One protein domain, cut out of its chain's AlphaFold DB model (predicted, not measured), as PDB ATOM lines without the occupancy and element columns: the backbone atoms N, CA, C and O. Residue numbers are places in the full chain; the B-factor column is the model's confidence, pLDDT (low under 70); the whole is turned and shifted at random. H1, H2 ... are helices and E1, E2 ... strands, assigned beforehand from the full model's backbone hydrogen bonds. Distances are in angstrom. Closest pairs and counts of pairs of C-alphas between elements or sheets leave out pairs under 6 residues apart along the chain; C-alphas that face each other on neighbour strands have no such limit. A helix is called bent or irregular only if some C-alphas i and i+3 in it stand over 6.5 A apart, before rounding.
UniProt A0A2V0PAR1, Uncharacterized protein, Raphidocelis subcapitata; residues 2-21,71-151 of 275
ATOM      1  N   TRP A   2     -29.363  44.982 -37.953       26.56
ATOM      2  CA  TRP A   2     -29.687  44.012 -39.014       26.56
ATOM      3  C   TRP A   2     -29.165  42.622 -38.625       26.56
ATOM      4  O   TRP A   2     -27.972  42.462 -38.373       26.56
ATOM      5  N   ARG A   3     -30.044  41.618 -38.560       40.06
ATOM      6  CA  ARG A   3     -29.666  40.200 -38.459       40.06
ATOM      7  C   ARG A   3     -30.110  39.519 -39.752       40.06
ATOM      8  O   ARG A   3     -31.303  39.428 -40.009       40.06
ATOM      9  N   GLY A   4     -29.153  39.104 -40.579       32.66
ATOM     10  CA  GLY A   4     -29.413  38.311 -41.782       32.66
ATOM     11  C   GLY A   4     -29.361  36.813 -41.486       32.66
ATOM     12  O   GLY A   4     -28.694  36.388 -40.540       32.66
ATOM     13  N   LEU A   5     -30.033  36.018 -42.317       44.19
ATOM     14  CA  LEU A   5     -29.897  34.561 -42.403       44.19
ATOM     15  C   LEU A   5     -29.178  34.235 -43.720       44.19
ATOM     16  O   LEU A   5     -29.549  34.766 -44.768       44.19
ATOM     17  N   ALA A   6     -28.129  33.412 -43.664       36.28
ATOM     18  CA  ALA A   6     -27.385  32.995 -44.850       36.28
ATOM     19  C   ALA A   6     -28.099  31.815 -45.492       36.28
ATOM     20  O   ALA A   6     -28.359  30.817 -44.818       36.28
ATOM     21  N   ARG A   7     -28.346  31.892 -46.799       37.94
ATOM     22  CA  ARG A   7     -28.647  30.711 -47.608       37.94
ATOM     23  C   ARG A   7     -27.430  30.382 -48.462       37.94
ATOM     24  O   ARG A   7     -26.908  31.226 -49.188       37.94
ATOM     25  N   LEU A   8     -26.976  29.137 -48.355       39.69
ATOM     26  CA  LEU A   8     -25.945  28.572 -49.218       39.69
ATOM     27  C   LEU A   8     -26.615  28.105 -50.510       39.69
ATOM     28  O   LEU A   8     -27.501  27.251 -50.472       39.69
ATOM     29  N   ARG A   9     -26.203  28.662 -51.652       38.53
ATOM     30  CA  ARG A   9     -26.634  28.192 -52.972       38.53
ATOM     31  C   ARG A   9     -25.477  27.438 -53.619       38.53
ATOM     32  O   ARG A   9     -24.420  28.007 -53.896       38.53
ATOM     33  N   PHE A  10     -25.679  26.146 -53.855       40.56
ATOM     34  CA  PHE A  10     -24.729  25.298 -54.570       40.56
ATOM     35  C   PHE A  10     -25.039  25.378 -56.064       40.56
ATOM     36  O   PHE A  10     -26.016  24.806 -56.531       40.56
ATOM     37  N   ALA A  11     -24.238  26.146 -56.805       38.34
ATOM     38  CA  ALA A  11     -24.449  26.338 -58.241       38.34
ATOM     39  C   ALA A  11     -23.730  25.275 -59.097       38.34
ATOM     40  O   ALA A  11     -24.178  25.002 -60.207       38.34
ATOM     41  N   ARG A  12     -22.633  24.675 -58.594       38.81
ATOM     42  CA  ARG A  12     -21.834  23.593 -59.216       38.81
ATOM     43  C   ARG A  12     -20.990  22.857 -58.159       38.81
ATOM     44  O   ARG A  12     -20.712  23.457 -57.117       38.81
ATOM     45  N   PRO A  13     -20.521  21.618 -58.417       34.16
ATOM     46  CA  PRO A  13     -19.551  20.966 -57.537       34.16
ATOM     47  C   PRO A  13     -18.311  21.859 -57.366       34.16
ATOM     48  O   PRO A  13     -17.709  22.294 -58.347       34.16
ATOM     49  N   GLY A  14     -17.973  22.183 -56.116       35.28
ATOM     50  CA  GLY A  14     -16.775  22.953 -55.759       35.28
ATOM     51  C   GLY A  14     -16.914  24.483 -55.704       35.28
ATOM     52  O   GLY A  14     -15.917  25.155 -55.450       35.28
ATOM     53  N   ARG A  15     -18.106  25.069 -55.897       33.25
ATOM     54  CA  ARG A  15     -18.330  26.510 -55.650       33.25
ATOM     55  C   ARG A  15     -19.536  26.753 -54.750       33.25
ATOM     56  O   ARG A  15     -20.667  26.434 -55.108       33.25
ATOM     57  N   VAL A  16     -19.273  27.383 -53.609       38.56
ATOM     58  CA  VAL A  16     -20.283  27.839 -52.651       38.56
ATOM     59  C   VAL A  16     -20.474  29.341 -52.823       38.56
ATOM     60  O   VAL A  16     -19.531  30.108 -52.630       38.56
ATOM     61  N   ALA A  17     -21.687  29.763 -53.179       36.78
ATOM     62  CA  ALA A  17     -22.093  31.163 -53.126       36.78
ATOM     63  C   ALA A  17     -22.984  31.374 -51.893       36.78
ATOM     64  O   ALA A  17     -23.934  30.620 -51.665       36.78
ATOM     65  N   VAL A  18     -22.650  32.380 -51.083       41.75
ATOM     66  CA  VAL A  18     -23.416  32.771 -49.891       41.75
ATOM     67  C   VAL A  18     -24.198  34.030 -50.232       41.75
ATOM     68  O   VAL A  18     -23.596  35.077 -50.468       41.75
ATOM     69  N   GLU A  19     -25.524  33.927 -50.245       36.66
ATOM     70  CA  GLU A  19     -26.437  35.042 -50.506       36.66
ATOM     71  C   GLU A  19     -27.229  35.338 -49.220       36.66
ATOM     72  O   GLU A  19     -27.739  34.423 -48.564       36.66
ATOM     73  N   TRP A  20     -27.286  36.611 -48.816       41.00
ATOM     74  CA  TRP A  20     -27.969  37.055 -47.594       41.00
ATOM     75  C   TRP A  20     -29.235  37.833 -47.961       41.00
ATOM     76  O   TRP A  20     -29.160  38.811 -48.701       41.00
ATOM     77  N   LEU A  21     -30.386  37.429 -47.416       38.31
ATOM     78  CA  LEU A  21     -31.669  38.115 -47.614       38.31
ATOM     79  C   LEU A  21     -32.024  39.012 -46.411       38.31
ATOM     80  O   LEU A  21     -31.751  38.629 -45.267       38.31
ATOM     81  N   PRO A  71      -3.331   6.870 -50.095       81.50
ATOM     82  CA  PRO A  71      -4.075   7.926 -50.790       81.50
ATOM     83  C   PRO A  71      -5.478   7.480 -51.244       81.50
ATOM     84  O   PRO A  71      -6.431   8.258 -51.141       81.50
ATOM     85  N   ASP A  72      -5.620   6.217 -51.649       87.12
ATOM     86  CA  ASP A  72      -6.880   5.627 -52.116       87.12
ATOM     87  C   ASP A  72      -7.929   5.518 -51.000       87.12
ATOM     88  O   ASP A  72      -9.112   5.802 -51.207       87.12
ATOM     89  N   GLU A  73      -7.505   5.155 -49.786       89.12
ATOM     90  CA  GLU A  73      -8.394   5.062 -48.626       89.12
ATOM     91  C   GLU A  73      -8.873   6.450 -48.190       89.12
ATOM     92  O   GLU A  73     -10.050   6.630 -47.867       89.12
ATOM     93  N   ALA A  74      -7.994   7.454 -48.248       88.12
ATOM     94  CA  ALA A  74      -8.355   8.837 -47.952       88.12
ATOM     95  C   ALA A  74      -9.352   9.395 -48.982       88.12
ATOM     96  O   ALA A  74     -10.295  10.105 -48.624       88.12
ATOM     97  N   GLU A  75      -9.189   9.060 -50.265       89.88
ATOM     98  CA  GLU A  75     -10.140   9.452 -51.306       89.88
ATOM     99  C   GLU A  75     -11.492   8.756 -51.145       89.88
ATOM    100  O   GLU A  75     -12.536   9.409 -51.239       89.88
ATOM    101  N   LYS A  76     -11.492   7.449 -50.860       93.75
ATOM    102  CA  LYS A  76     -12.716   6.696 -50.580       93.75
ATOM    103  C   LYS A  76     -13.474   7.299 -49.400       93.75
ATOM    104  O   LYS A  76     -14.661   7.587 -49.534       93.75
ATOM    105  N   PHE A  77     -12.785   7.575 -48.298       94.75
ATOM    106  CA  PHE A  77     -13.390   8.193 -47.122       94.75
ATOM    107  C   PHE A  77     -14.021   9.557 -47.443       94.75
ATOM    108  O   PHE A  77     -15.171   9.817 -47.090       94.75
ATOM    109  N   ARG A  78     -13.319  10.421 -48.191       94.50
ATOM    110  CA  ARG A  78     -13.872  11.718 -48.627       94.50
ATOM    111  C   ARG A  78     -15.108  11.563 -49.514       94.50
ATOM    112  O   ARG A  78     -16.030  12.370 -49.415       94.50
ATOM    113  N   ARG A  79     -15.150  10.541 -50.371       95.19
ATOM    114  CA  ARG A  79     -16.320  10.227 -51.206       95.19
ATOM    115  C   ARG A  79     -17.523   9.843 -50.351       95.19
ATOM    116  O   ARG A  79     -18.594  10.408 -50.542       95.19
ATOM    117  N   GLU A  80     -17.326   8.970 -49.368       96.94
ATOM    118  CA  GLU A  80     -18.379   8.539 -48.442       96.94
ATOM    119  C   GLU A  80     -18.910   9.703 -47.591       96.94
ATOM    120  O   GLU A  80     -20.124   9.837 -47.423       96.94
ATOM    121  N   LEU A  81     -18.027  10.596 -47.120       96.75
ATOM    122  CA  LEU A  81     -18.435  11.839 -46.456       96.75
ATOM    123  C   LEU A  81     -19.287  12.716 -47.381       96.75
ATOM    124  O   LEU A  81     -20.320  13.228 -46.960       96.75
ATOM    125  N   ASN A  82     -18.877  12.893 -48.640       95.56
ATOM    126  CA  ASN A  82     -19.622  13.709 -49.601       95.56
ATOM    127  C   ASN A  82     -21.011  13.126 -49.894       95.56
ATOM    128  O   ASN A  82     -21.980  13.878 -49.979       95.56
ATOM    129  N   GLU A  83     -21.124  11.805 -50.028       96.69
ATOM    130  CA  GLU A  83     -22.407  11.123 -50.223       96.69
ATOM    131  C   GLU A  83     -23.341  11.319 -49.026       96.69
ATOM    132  O   GLU A  83     -24.501  11.692 -49.202       96.69
ATOM    133  N   ALA A  84     -22.835  11.103 -47.809       96.25
ATOM    134  CA  ALA A  84     -23.618  11.282 -46.591       96.25
ATOM    135  C   ALA A  84     -24.031  12.754 -46.396       96.25
ATOM    136  O   ALA A  84     -25.182  13.041 -46.067       96.25
ATOM    137  N   GLY A  85     -23.124  13.691 -46.690       95.00
ATOM    138  CA  GLY A  85     -23.396  15.125 -46.670       95.00
ATOM    139  C   GLY A  85     -24.482  15.545 -47.657       95.00
ATOM    140  O   GLY A  85     -25.424  16.236 -47.270       95.00
ATOM    141  N   ALA A  86     -24.388  15.095 -48.910       94.94
ATOM    142  CA  ALA A  86     -25.365  15.396 -49.957       94.94
ATOM    143  C   ALA A  86     -26.755  14.812 -49.657       94.94
ATOM    144  O   ALA A  86     -27.768  15.415 -50.010       94.94
ATOM    145  N   ALA A  87     -26.809  13.663 -48.979       95.38
ATOM    146  CA  ALA A  87     -28.053  13.054 -48.517       95.38
ATOM    147  C   ALA A  87     -28.659  13.748 -47.281       95.38
ATOM    148  O   ALA A  87     -29.783  13.426 -46.896       95.38
ATOM    149  N   GLY A  88     -27.940  14.678 -46.638       95.94
ATOM    150  CA  GLY A  88     -28.358  15.264 -45.363       95.94
ATOM    151  C   GLY A  88     -28.301  14.272 -44.194       95.94
ATOM    152  O   GLY A  88     -28.982  14.466 -43.189       95.94
ATOM    153  N   ASP A  89     -27.510  13.204 -44.306       96.75
ATOM    154  CA  ASP A  89     -27.437  12.134 -43.312       96.75
ATOM    155  C   ASP A  89     -26.329  12.408 -42.285       96.75
ATOM    156  O   ASP A  89     -25.201  11.915 -42.376       96.75
ATOM    157  N   LEU A  90     -26.668  13.224 -41.281       96.19
ATOM    158  CA  LEU A  90     -25.772  13.533 -40.161       96.19
ATOM    159  C   LEU A  90     -25.378  12.283 -39.358       96.19
ATOM    160  O   LEU A  90     -24.259  12.222 -38.856       96.19
ATOM    161  N   GLY A  91     -26.267  11.290 -39.252       96.12
ATOM    162  CA  GLY A  91     -25.986  10.052 -38.525       96.12
ATOM    163  C   GLY A  91     -24.871   9.268 -39.204       96.12
ATOM    164  O   GLY A  91     -23.849   8.982 -38.581       96.12
ATOM    165  N   ARG A  92     -25.010   9.017 -40.513       97.12
ATOM    166  CA  ARG A  92     -23.969   8.356 -41.311       97.12
ATOM    167  C   ARG A  92     -22.665   9.150 -41.322       97.12
ATOM    168  O   ARG A  92     -21.604   8.541 -41.208       97.12
ATOM    169  N   LEU A  93     -22.718  10.481 -41.420       97.00
ATOM    170  CA  LEU A  93     -21.522  11.330 -41.333       97.00
ATOM    171  C   LEU A  93     -20.760  11.115 -40.022       97.00
ATOM    172  O   LEU A  93     -19.553  10.873 -40.050       97.00
ATOM    173  N   PHE A  94     -21.449  11.173 -38.882       97.38
ATOM    174  CA  PHE A  94     -20.791  10.979 -37.594       97.38
ATOM    175  C   PHE A  94     -20.307   9.545 -37.399       97.38
ATOM    176  O   PHE A  94     -19.207   9.371 -36.886       97.38
ATOM    177  N   SER A  95     -21.027   8.532 -37.887       97.19
ATOM    178  CA  SER A  95     -20.533   7.150 -37.868       97.19
ATOM    179  C   SER A  95     -19.258   6.967 -38.699       97.19
ATOM    180  O   SER A  95     -18.348   6.265 -38.266       97.19
ATOM    181  N   LEU A  96     -19.151   7.617 -39.866       96.50
ATOM    182  CA  LEU A  96     -17.933   7.589 -40.686       96.50
ATOM    183  C   LEU A  96     -16.750   8.232 -39.950       96.50
ATOM    184  O   LEU A  96     -15.659   7.664 -39.915       96.50
ATOM    185  N   VAL A  97     -16.965   9.401 -39.343       96.06
ATOM    186  CA  VAL A  97     -15.929  10.106 -38.571       96.06
ATOM    187  C   VAL A  97     -15.515   9.302 -37.340       96.06
ATOM    188  O   VAL A  97     -14.326   9.174 -37.070       96.06
ATOM    189  N   GLU A  98     -16.465   8.719 -36.613       95.50
ATOM    190  CA  GLU A  98     -16.195   7.909 -35.422       95.50
ATOM    191  C   GLU A  98     -15.417   6.634 -35.763       95.50
ATOM    192  O   GLU A  98     -14.410   6.342 -35.121       95.50
ATOM    193  N   ALA A  99     -15.811   5.923 -36.826       94.19
ATOM    194  CA  ALA A  99     -15.087   4.748 -37.309       94.19
ATOM    195  C   ALA A  99     -13.642   5.081 -37.712       94.19
ATOM    196  O   ALA A  99     -12.748   4.235 -37.620       94.19
ATOM    197  N   ARG A 100     -13.404   6.317 -38.163       90.81
ATOM    198  CA  ARG A 100     -12.078   6.796 -38.548       90.81
ATOM    199  C   ARG A 100     -11.248   7.279 -37.352       90.81
ATOM    200  O   ARG A 100     -10.035   7.048 -37.331       90.81
ATOM    201  N   GLY A 101     -11.886   7.917 -36.374       89.25
ATOM    202  CA  GLY A 101     -11.268   8.432 -35.155       89.25
ATOM    203  C   GLY A 101     -10.123   9.417 -35.420       89.25
ATOM    204  O   GLY A 101     -10.130  10.165 -36.396       89.25
ATOM    205  N   GLU A 102      -9.093   9.380 -34.570       85.69
ATOM    206  CA  GLU A 102      -7.940  10.300 -34.618       85.69
ATOM    207  C   GLU A 102      -7.007  10.105 -35.829       85.69
ATOM    208  O   GLU A 102      -6.010  10.806 -35.974       85.69
ATOM    209  N   ARG A 103      -7.306   9.160 -36.726       87.00
ATOM    210  CA  ARG A 103      -6.471   8.866 -37.899       87.00
ATOM    211  C   ARG A 103      -6.796   9.757 -39.108       87.00
ATOM    212  O   ARG A 103      -6.387   9.448 -40.231       87.00
ATOM    213  N   MET A 104      -7.613  10.788 -38.920       91.06
ATOM    214  CA  MET A 104      -7.958  11.759 -39.956       91.06
ATOM    215  C   MET A 104      -6.817  12.753 -40.153       91.06
ATOM    216  O   MET A 104      -6.305  13.314 -39.188       91.06
ATOM    217  N   ASP A 105      -6.446  12.985 -41.409       92.12
ATOM    218  CA  ASP A 105      -5.582  14.104 -41.766       92.12
ATOM    219  C   ASP A 105      -6.373  15.423 -41.778       92.12
ATOM    220  O   ASP A 105      -7.605  15.458 -41.686       92.12
ATOM    221  N   GLU A 106      -5.657  16.536 -41.895       94.00
ATOM    222  CA  GLU A 106      -6.232  17.879 -41.926       94.00
ATOM    223  C   GLU A 106      -7.276  18.028 -43.046       94.00
ATOM    224  O   GLU A 106      -8.352  18.592 -42.836       94.00
ATOM    225  N   ALA A 107      -7.008  17.462 -44.227       93.44
ATOM    226  CA  ALA A 107      -7.932  17.507 -45.357       93.44
ATOM    227  C   ALA A 107      -9.244  16.753 -45.068       93.44
ATOM    228  O   ALA A 107     -10.324  17.217 -45.442       93.44
ATOM    229  N   ALA A 108      -9.171  15.609 -44.390       94.94
ATOM    230  CA  ALA A 108     -10.326  14.833 -43.965       94.94
ATOM    231  C   ALA A 108     -11.125  15.552 -42.871       94.94
ATOM    232  O   ALA A 108     -12.356  15.530 -42.921       94.94
ATOM    233  N   VAL A 109     -10.463  16.221 -41.919       96.94
ATOM    234  CA  VAL A 109     -11.135  17.041 -40.892       96.94
ATOM    235  C   VAL A 109     -11.886  18.203 -41.541       96.94
ATOM    236  O   VAL A 109     -13.070  18.399 -41.262       96.94
ATOM    237  N   GLU A 110     -11.241  18.937 -42.454       97.12
ATOM    238  CA  GLU A 110     -11.893  20.020 -43.197       97.12
ATOM    239  C   GLU A 110     -13.102  19.497 -43.992       97.12
ATOM    240  O   GLU A 110     -14.186  20.078 -43.923       97.12
ATOM    241  N   ALA A 111     -12.945  18.370 -44.696       96.88
ATOM    242  CA  ALA A 111     -14.022  17.752 -45.463       96.88
ATOM    243  C   ALA A 111     -15.194  17.317 -44.571       96.88
ATOM    244  O   ALA A 111     -16.346  17.590 -44.903       96.88
ATOM    245  N   ALA A 112     -14.929  16.693 -43.421       97.88
ATOM    246  CA  ALA A 112     -15.973  16.275 -42.487       97.88
ATOM    247  C   ALA A 112     -16.758  17.473 -41.933       97.88
ATOM    248  O   ALA A 112     -17.990  17.444 -41.897       97.88
ATOM    249  N   LEU A 113     -16.073  18.562 -41.568       98.25
ATOM    250  CA  LEU A 113     -16.724  19.804 -41.143       98.25
ATOM    251  C   LEU A 113     -17.547  20.430 -42.274       98.25
ATOM    252  O   LEU A 113     -18.679  20.862 -42.047       98.25
ATOM    253  N   ALA A 114     -17.015  20.438 -43.499       97.94
ATOM    254  CA  ALA A 114     -17.714  20.949 -44.673       97.94
ATOM    255  C   ALA A 114     -18.992  20.154 -44.962       97.94
ATOM    256  O   ALA A 114     -20.044  20.751 -45.194       97.94
ATOM    257  N   GLN A 115     -18.926  18.823 -44.886       98.31
ATOM    258  CA  GLN A 115     -20.083  17.961 -45.118       98.31
ATOM    259  C   GLN A 115     -21.088  18.002 -43.969       98.31
ATOM    260  O   GLN A 115     -22.289  17.982 -44.223       98.31
ATOM    261  N   THR A 116     -20.637  18.184 -42.727       98.12
ATOM    262  CA  THR A 116     -21.533  18.440 -41.586       98.12
ATOM    263  C   THR A 116     -22.300  19.750 -41.784       98.12
ATOM    264  O   THR A 116     -23.521  19.790 -41.624       98.12
ATOM    265  N   ALA A 117     -21.610  20.819 -42.196       97.56
ATOM    266  CA  ALA A 117     -22.239  22.103 -42.501       97.56
ATOM    267  C   ALA A 117     -23.210  22.002 -43.687       97.56
ATOM    268  O   ALA A 117     -24.292  22.589 -43.655       97.56
ATOM    269  N   HIS A 118     -22.842  21.240 -44.720       97.38
ATOM    270  CA  HIS A 118     -23.695  21.001 -45.878       97.38
ATOM    271  C   HIS A 118     -24.957  20.218 -45.503       97.38
ATOM    272  O   HIS A 118     -26.055  20.685 -45.798       97.38
ATOM    273  N   ALA A 119     -24.822  19.098 -44.792       97.25
ATOM    274  CA  ALA A 119     -25.949  18.293 -44.337       97.25
ATOM    275  C   ALA A 119     -26.908  19.101 -43.455       97.25
ATOM    276  O   ALA A 119     -28.119  19.058 -43.657       97.25
ATOM    277  N   ALA A 120     -26.379  19.905 -42.525       96.88
ATOM    278  CA  ALA A 120     -27.199  20.796 -41.709       96.88
ATOM    279  C   ALA A 120     -27.979  21.818 -42.556       96.88
ATOM    280  O   ALA A 120     -29.147  22.085 -42.279       96.88
ATOM    281  N   ALA A 121     -27.365  22.359 -43.612       95.94
ATOM    282  CA  ALA A 121     -28.032  23.275 -44.534       95.94
ATOM    283  C   ALA A 121     -29.100  22.578 -45.396       95.94
ATOM    284  O   ALA A 121     -30.172  23.146 -45.595       95.94
ATOM    285  N   VAL A 122     -28.838  21.355 -45.873       95.69
ATOM    286  CA  VAL A 122     -29.803  20.524 -46.621       95.69
ATOM    287  C   VAL A 122     -31.026  20.211 -45.763       95.69
ATOM    288  O   VAL A 122     -32.156  20.331 -46.228       95.69
ATOM    289  N   LEU A 123     -30.805  19.885 -44.490       94.94
ATOM    290  CA  LEU A 123     -31.863  19.654 -43.509       94.94
ATOM    291  C   LEU A 123     -32.564  20.945 -43.047       94.94
ATOM    292  O   LEU A 123     -33.564  20.863 -42.342       94.94
ATOM    293  N   GLY A 124     -32.054  22.124 -43.420       95.00
ATOM    294  CA  GLY A 124     -32.623  23.414 -43.030       95.00
ATOM    295  C   GLY A 124     -32.511  23.722 -41.535       95.00
ATOM    296  O   GLY A 124     -33.362  24.441 -41.017       95.00
ATOM    297  N   LEU A 125     -31.488  23.190 -40.853       95.38
ATOM    298  CA  LEU A 125     -31.398  23.263 -39.395       95.38
ATOM    299  C   LEU A 125     -31.249  24.700 -38.887       95.38
ATOM    300  O   LEU A 125     -30.331  25.432 -39.272       95.38
ATOM    301  N   GLY A 126     -32.134  25.075 -37.965       93.94
ATOM    302  CA  GLY A 126     -32.044  26.327 -37.223       93.94
ATOM    303  C   GLY A 126     -30.973  26.301 -36.118       93.94
ATOM    304  O   GLY A 126     -30.396  25.253 -35.822       93.94
ATOM    305  N   PRO A 127     -30.708  27.440 -35.449       91.38
ATOM    306  CA  PRO A 127     -29.708  27.524 -34.378       91.38
ATOM    307  C   PRO A 127     -29.932  26.548 -33.213       91.38
ATOM    308  O   PRO A 127     -28.972  25.962 -32.713       91.38
ATOM    309  N   ASP A 128     -31.182  26.355 -32.787       92.19
ATOM    310  CA  ASP A 128     -31.501  25.455 -31.673       92.19
ATOM    311  C   ASP A 128     -31.379  23.979 -32.080       92.19
ATOM    312  O   ASP A 128     -30.885  23.153 -31.311       92.19
ATOM    313  N   GLU A 129     -31.730  23.649 -33.325       94.31
ATOM    314  CA  GLU A 129     -31.568  22.300 -33.873       94.31
ATOM    315  C   GLU A 129     -30.099  21.953 -34.116       94.31
ATOM    316  O   GLU A 129     -29.696  20.823 -33.847       94.31
ATOM    317  N   LEU A 130     -29.279  22.912 -34.560       95.38
ATOM    318  CA  LEU A 130     -27.823  22.755 -34.632       95.38
ATOM    319  C   LEU A 130     -27.249  22.406 -33.259       95.38
ATOM    320  O   LEU A 130     -26.458  21.468 -33.144       95.38
ATOM    321  N   ARG A 131     -27.689  23.106 -32.206       93.06
ATOM    322  CA  ARG A 131     -27.245  22.821 -30.837       93.06
ATOM    323  C   ARG A 131     -27.601  21.394 -30.416       93.06
ATOM    324  O   ARG A 131     -26.750  20.691 -29.882       93.06
ATOM    325  N   GLY A 132     -28.832  20.956 -30.677       92.25
ATOM    326  CA  GLY A 132     -29.294  19.623 -30.282       92.25
ATOM    327  C   GLY A 132     -28.700  18.480 -31.113       92.25
ATOM    328  O   GLY A 132     -28.308  17.459 -30.559       92.25
ATOM    329  N   ARG A 133     -28.632  18.636 -32.439       94.12
ATOM    330  CA  ARG A 133     -28.315  17.544 -33.378       94.12
ATOM    331  C   ARG A 133     -26.854  17.481 -33.803       94.12
ATOM    332  O   ARG A 133     -26.406  16.423 -34.228       94.12
ATOM    333  N   VAL A 134     -26.138  18.602 -33.737       96.25
ATOM    334  CA  VAL A 134     -24.728  18.689 -34.137       96.25
ATOM    335  C   VAL A 134     -23.862  18.920 -32.907       96.25
ATOM    336  O   VAL A 134     -23.014  18.089 -32.604       96.25
ATOM    337  N   HIS A 135     -24.094  20.003 -32.158       95.75
ATOM    338  CA  HIS A 135     -23.220  20.359 -31.027       95.75
ATOM    339  C   HIS A 135     -23.325  19.379 -29.859       95.75
ATOM    340  O   HIS A 135     -22.345  19.175 -29.154       95.75
ATOM    341  N   GLY A 136     -24.485  18.747 -29.669       92.06
ATOM    342  CA  GLY A 136     -24.676  17.699 -28.666       92.06
ATOM    343  C   GLY A 136     -24.006  16.360 -29.002       92.06
ATOM    344  O   GLY A 136     -24.001  15.467 -28.157       92.06
ATOM    345  N   HIS A 137     -23.459  16.186 -30.210       94.75
ATOM    346  CA  HIS A 137     -22.856  14.925 -30.635       94.75
ATOM    347  C   HIS A 137     -21.377  14.852 -30.229       94.75
ATOM    348  O   HIS A 137     -20.583  15.704 -30.623       94.75
ATOM    349  N   ALA A 138     -20.969  13.797 -29.514       95.00
ATOM    350  CA  ALA A 138     -19.583  13.631 -29.049       95.00
ATOM    351  C   ALA A 138     -18.562  13.682 -30.204       95.00
ATOM    352  O   ALA A 138     -17.557  14.383 -30.122       95.00
ATOM    353  N   THR A 139     -18.874  13.029 -31.326       95.94
ATOM    354  CA  THR A 139     -18.063  13.064 -32.555       95.94
ATOM    355  C   THR A 139     -17.835  14.475 -33.098       95.94
ATOM    356  O   THR A 139     -16.775  14.758 -33.656       95.94
ATOM    357  N   PHE A 140     -18.799  15.388 -32.931       96.94
ATOM    358  CA  PHE A 140     -18.612  16.774 -33.352       96.94
ATOM    359  C   PHE A 140     -17.586  17.493 -32.471       96.94
ATOM    360  O   PHE A 140     -16.730  18.201 -33.002       96.94
ATOM    361  N   GLN A 141     -17.593  17.247 -31.157       95.62
ATOM    362  CA  GLN A 141     -16.538  17.749 -30.274       95.62
ATOM    363  C   GLN A 141     -15.170  17.172 -30.656       95.62
ATOM    364  O   GLN A 141     -14.195  17.912 -30.730       95.62
ATOM    365  N   THR A 142     -15.090  15.886 -31.008       95.12
ATOM    366  CA  THR A 142     -13.839  15.288 -31.506       95.12
ATOM    367  C   THR A 142     -13.327  15.988 -32.770       95.12
ATOM    368  O   THR A 142     -12.128  16.226 -32.891       95.12
ATOM    369  N   LEU A 143     -14.210  16.372 -33.701       97.00
ATOM    370  CA  LEU A 143     -13.820  17.155 -34.884       97.00
ATOM    371  C   LEU A 143     -13.277  18.541 -34.513       97.00
ATOM    372  O   LEU A 143     -12.292  18.977 -35.111       97.00
ATOM    373  N   ILE A 144     -13.889  19.220 -33.536       97.25
ATOM    374  CA  ILE A 144     -13.405  20.509 -33.020       97.25
ATOM    375  C   ILE A 144     -12.004  20.342 -32.425       97.25
ATOM    376  O   ILE A 144     -11.091  21.086 -32.784       97.25
ATOM    377  N   ASP A 145     -11.808  19.328 -31.583       96.19
ATOM    378  CA  ASP A 145     -10.525  19.060 -30.939       96.19
ATOM    379  C   ASP A 145      -9.437  18.721 -31.967       96.19
ATOM    380  O   ASP A 145      -8.312  19.211 -31.867       96.19
ATOM    381  N   MET A 146      -9.755  17.904 -32.977       95.81
ATOM    382  CA  MET A 146      -8.827  17.585 -34.065       95.81
ATOM    383  C   MET A 146      -8.475  18.826 -34.888       95.81
ATOM    384  O   MET A 146      -7.304  19.027 -35.213       95.81
ATOM    385  N   ALA A 147      -9.452  19.692 -35.179       96.88
ATOM    386  CA  ALA A 147      -9.212  20.956 -35.867       96.88
ATOM    387  C   ALA A 147      -8.287  21.878 -35.055       96.88
ATOM    388  O   ALA A 147      -7.314  22.404 -35.598       96.88
ATOM    389  N   ALA A 148      -8.534  22.024 -33.751       95.94
ATOM    390  CA  ALA A 148      -7.710  22.834 -32.856       95.94
ATOM    391  C   ALA A 148      -6.278  22.281 -32.733       95.94
ATOM    392  O   ALA A 148      -5.311  23.015 -32.928       95.94
ATOM    393  N   ARG A 149      -6.114  20.968 -32.504       94.00
ATOM    394  CA  ARG A 149      -4.790  20.311 -32.450       94.00
ATOM    395  C   ARG A 149      -4.045  20.381 -33.786       94.00
ATOM    396  O   ARG A 149      -2.815  20.409 -33.809       94.00
ATOM    397  N   GLY A 150      -4.778  20.372 -34.897       91.75
ATOM    398  CA  GLY A 150      -4.241  20.489 -36.248       91.75
ATOM    399  C   GLY A 150      -3.901  21.919 -36.667       91.75
ATOM    400  O   GLY A 150      -3.286  22.084 -37.717       91.75
ATOM    401  N   ALA A 151      -4.249  22.949 -35.884       92.25
ATOM    402  CA  ALA A 151      -4.187  24.361 -36.287       92.25
ATOM    403  C   ALA A 151      -2.833  24.809 -36.869       92.25
ATOM    404  O   ALA A 151      -2.803  25.644 -37.770       92.25
TER     405      ALA A 151
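AT A GLANCE: This is residues 2 to 21 and 71 to 151 of the 275 residues of an uncharacterized protein of Raphidocelis subcapitata (UniProt A0A2V0PAR1). A small helical bundle has a thin two-stranded hairpin, E1 and E2, beside one end of it. H1, H2 and H3 run side by side, their centres in a triangle; H5 crosses slantwise over H2 and H3, away from H1, and the short H4 lies near the end of H3 between H3 and H5 along the chain. The printed part has 101 residues, with two named strands and then five named helices, in the order E1, E2, H1, H2, H3, H4, H5; the class is mostly helix, and the sheet, E1 - E2, is antiparallel. The whole is compact, with a radius of gyration of the C-alphas of 13.9 A, and spans 42 by 30 by 26 A.

IN THESE COORDINATES: E1, residues 5 to 12, begins at C-alpha 5 (-29.897, 34.561, -42.403) and is 21.6 A long; E2, residues 15 to 21, measures 19.4 A. After the cut H1, residues 71 to 86, begins at C-alpha 71 (-4.075, 7.926, -50.790) and is 22.6 A long. H2, residues 90 to 103, is 20.0 A long and irregular: C-alphas 99 and 102 are 9.4 A apart. H3, residues 106 to 122, the longest helix, measures 24.2 A. H4, residues 127 to 135, measures 10.2 A and is neither bent nor irregular, but only just: C-alphas 132 and 135 are 6.2 A apart. H5, residues 138 to 149, is 16.6 A long and ends at C-alpha 149 (-4.790, 20.311, -32.450).

HOW THE PARTS SIT: E1 and E2 form a hairpin, antiparallel at 148 degrees, with N 9 and O 17 at 3.0 A and N 7 and O 19 at 3.1 A, within hydrogen-bond range. The closest C-alphas of E1 and H3 are those of Leu 8 and Ala 121, 7.4 A apart. H1, H2, H3 and H5 form an up-and-down bundle, each running against the one before it. H1 and H2, a helical hairpin, touch at a shallow tilt of 24 degrees, closest at the C-alphas of Ala 84 and Leu 93, 5.7 A apart; H2 touches H1 with residues 90 to 96 alone. H1 touches H3 the same way at a shallow tilt of 14 degrees, with the C-alphas of Gly 85 and Gln 115 closest, at 4.6 A. H2 and H3, a helical hairpin, touch at a shallow tilt of 10 degrees, closest at the C-alphas of Leu 90 and Ala 119, 6.3 A apart. H5 touches H2 at a steep tilt of 43 degrees, closest at the C-alphas of Phe 94 and Thr 139, 6.1 A apart. H4 is close to H3 but not clearly touching, with the C-alphas of Ala 120 and Leu 130 closest, at 7.4 A. Every O i to N i+4 pair is within hydrogen-bond range in H1, H3 and H5; in H2 8 of 10 are, and in H4 4 of 5.

THE WHOLE: The C-alphas of Trp 2 and Asp 72, the two farthest apart, are 46.5 A apart. Residues 22 to 70 are not printed, and C-alphas 21 and 71 are 41.0 A apart across this cut. The links that are printed whole are tight. Mean pLDDT of the printed part is 83.3; residues 2 to 21 are under 70.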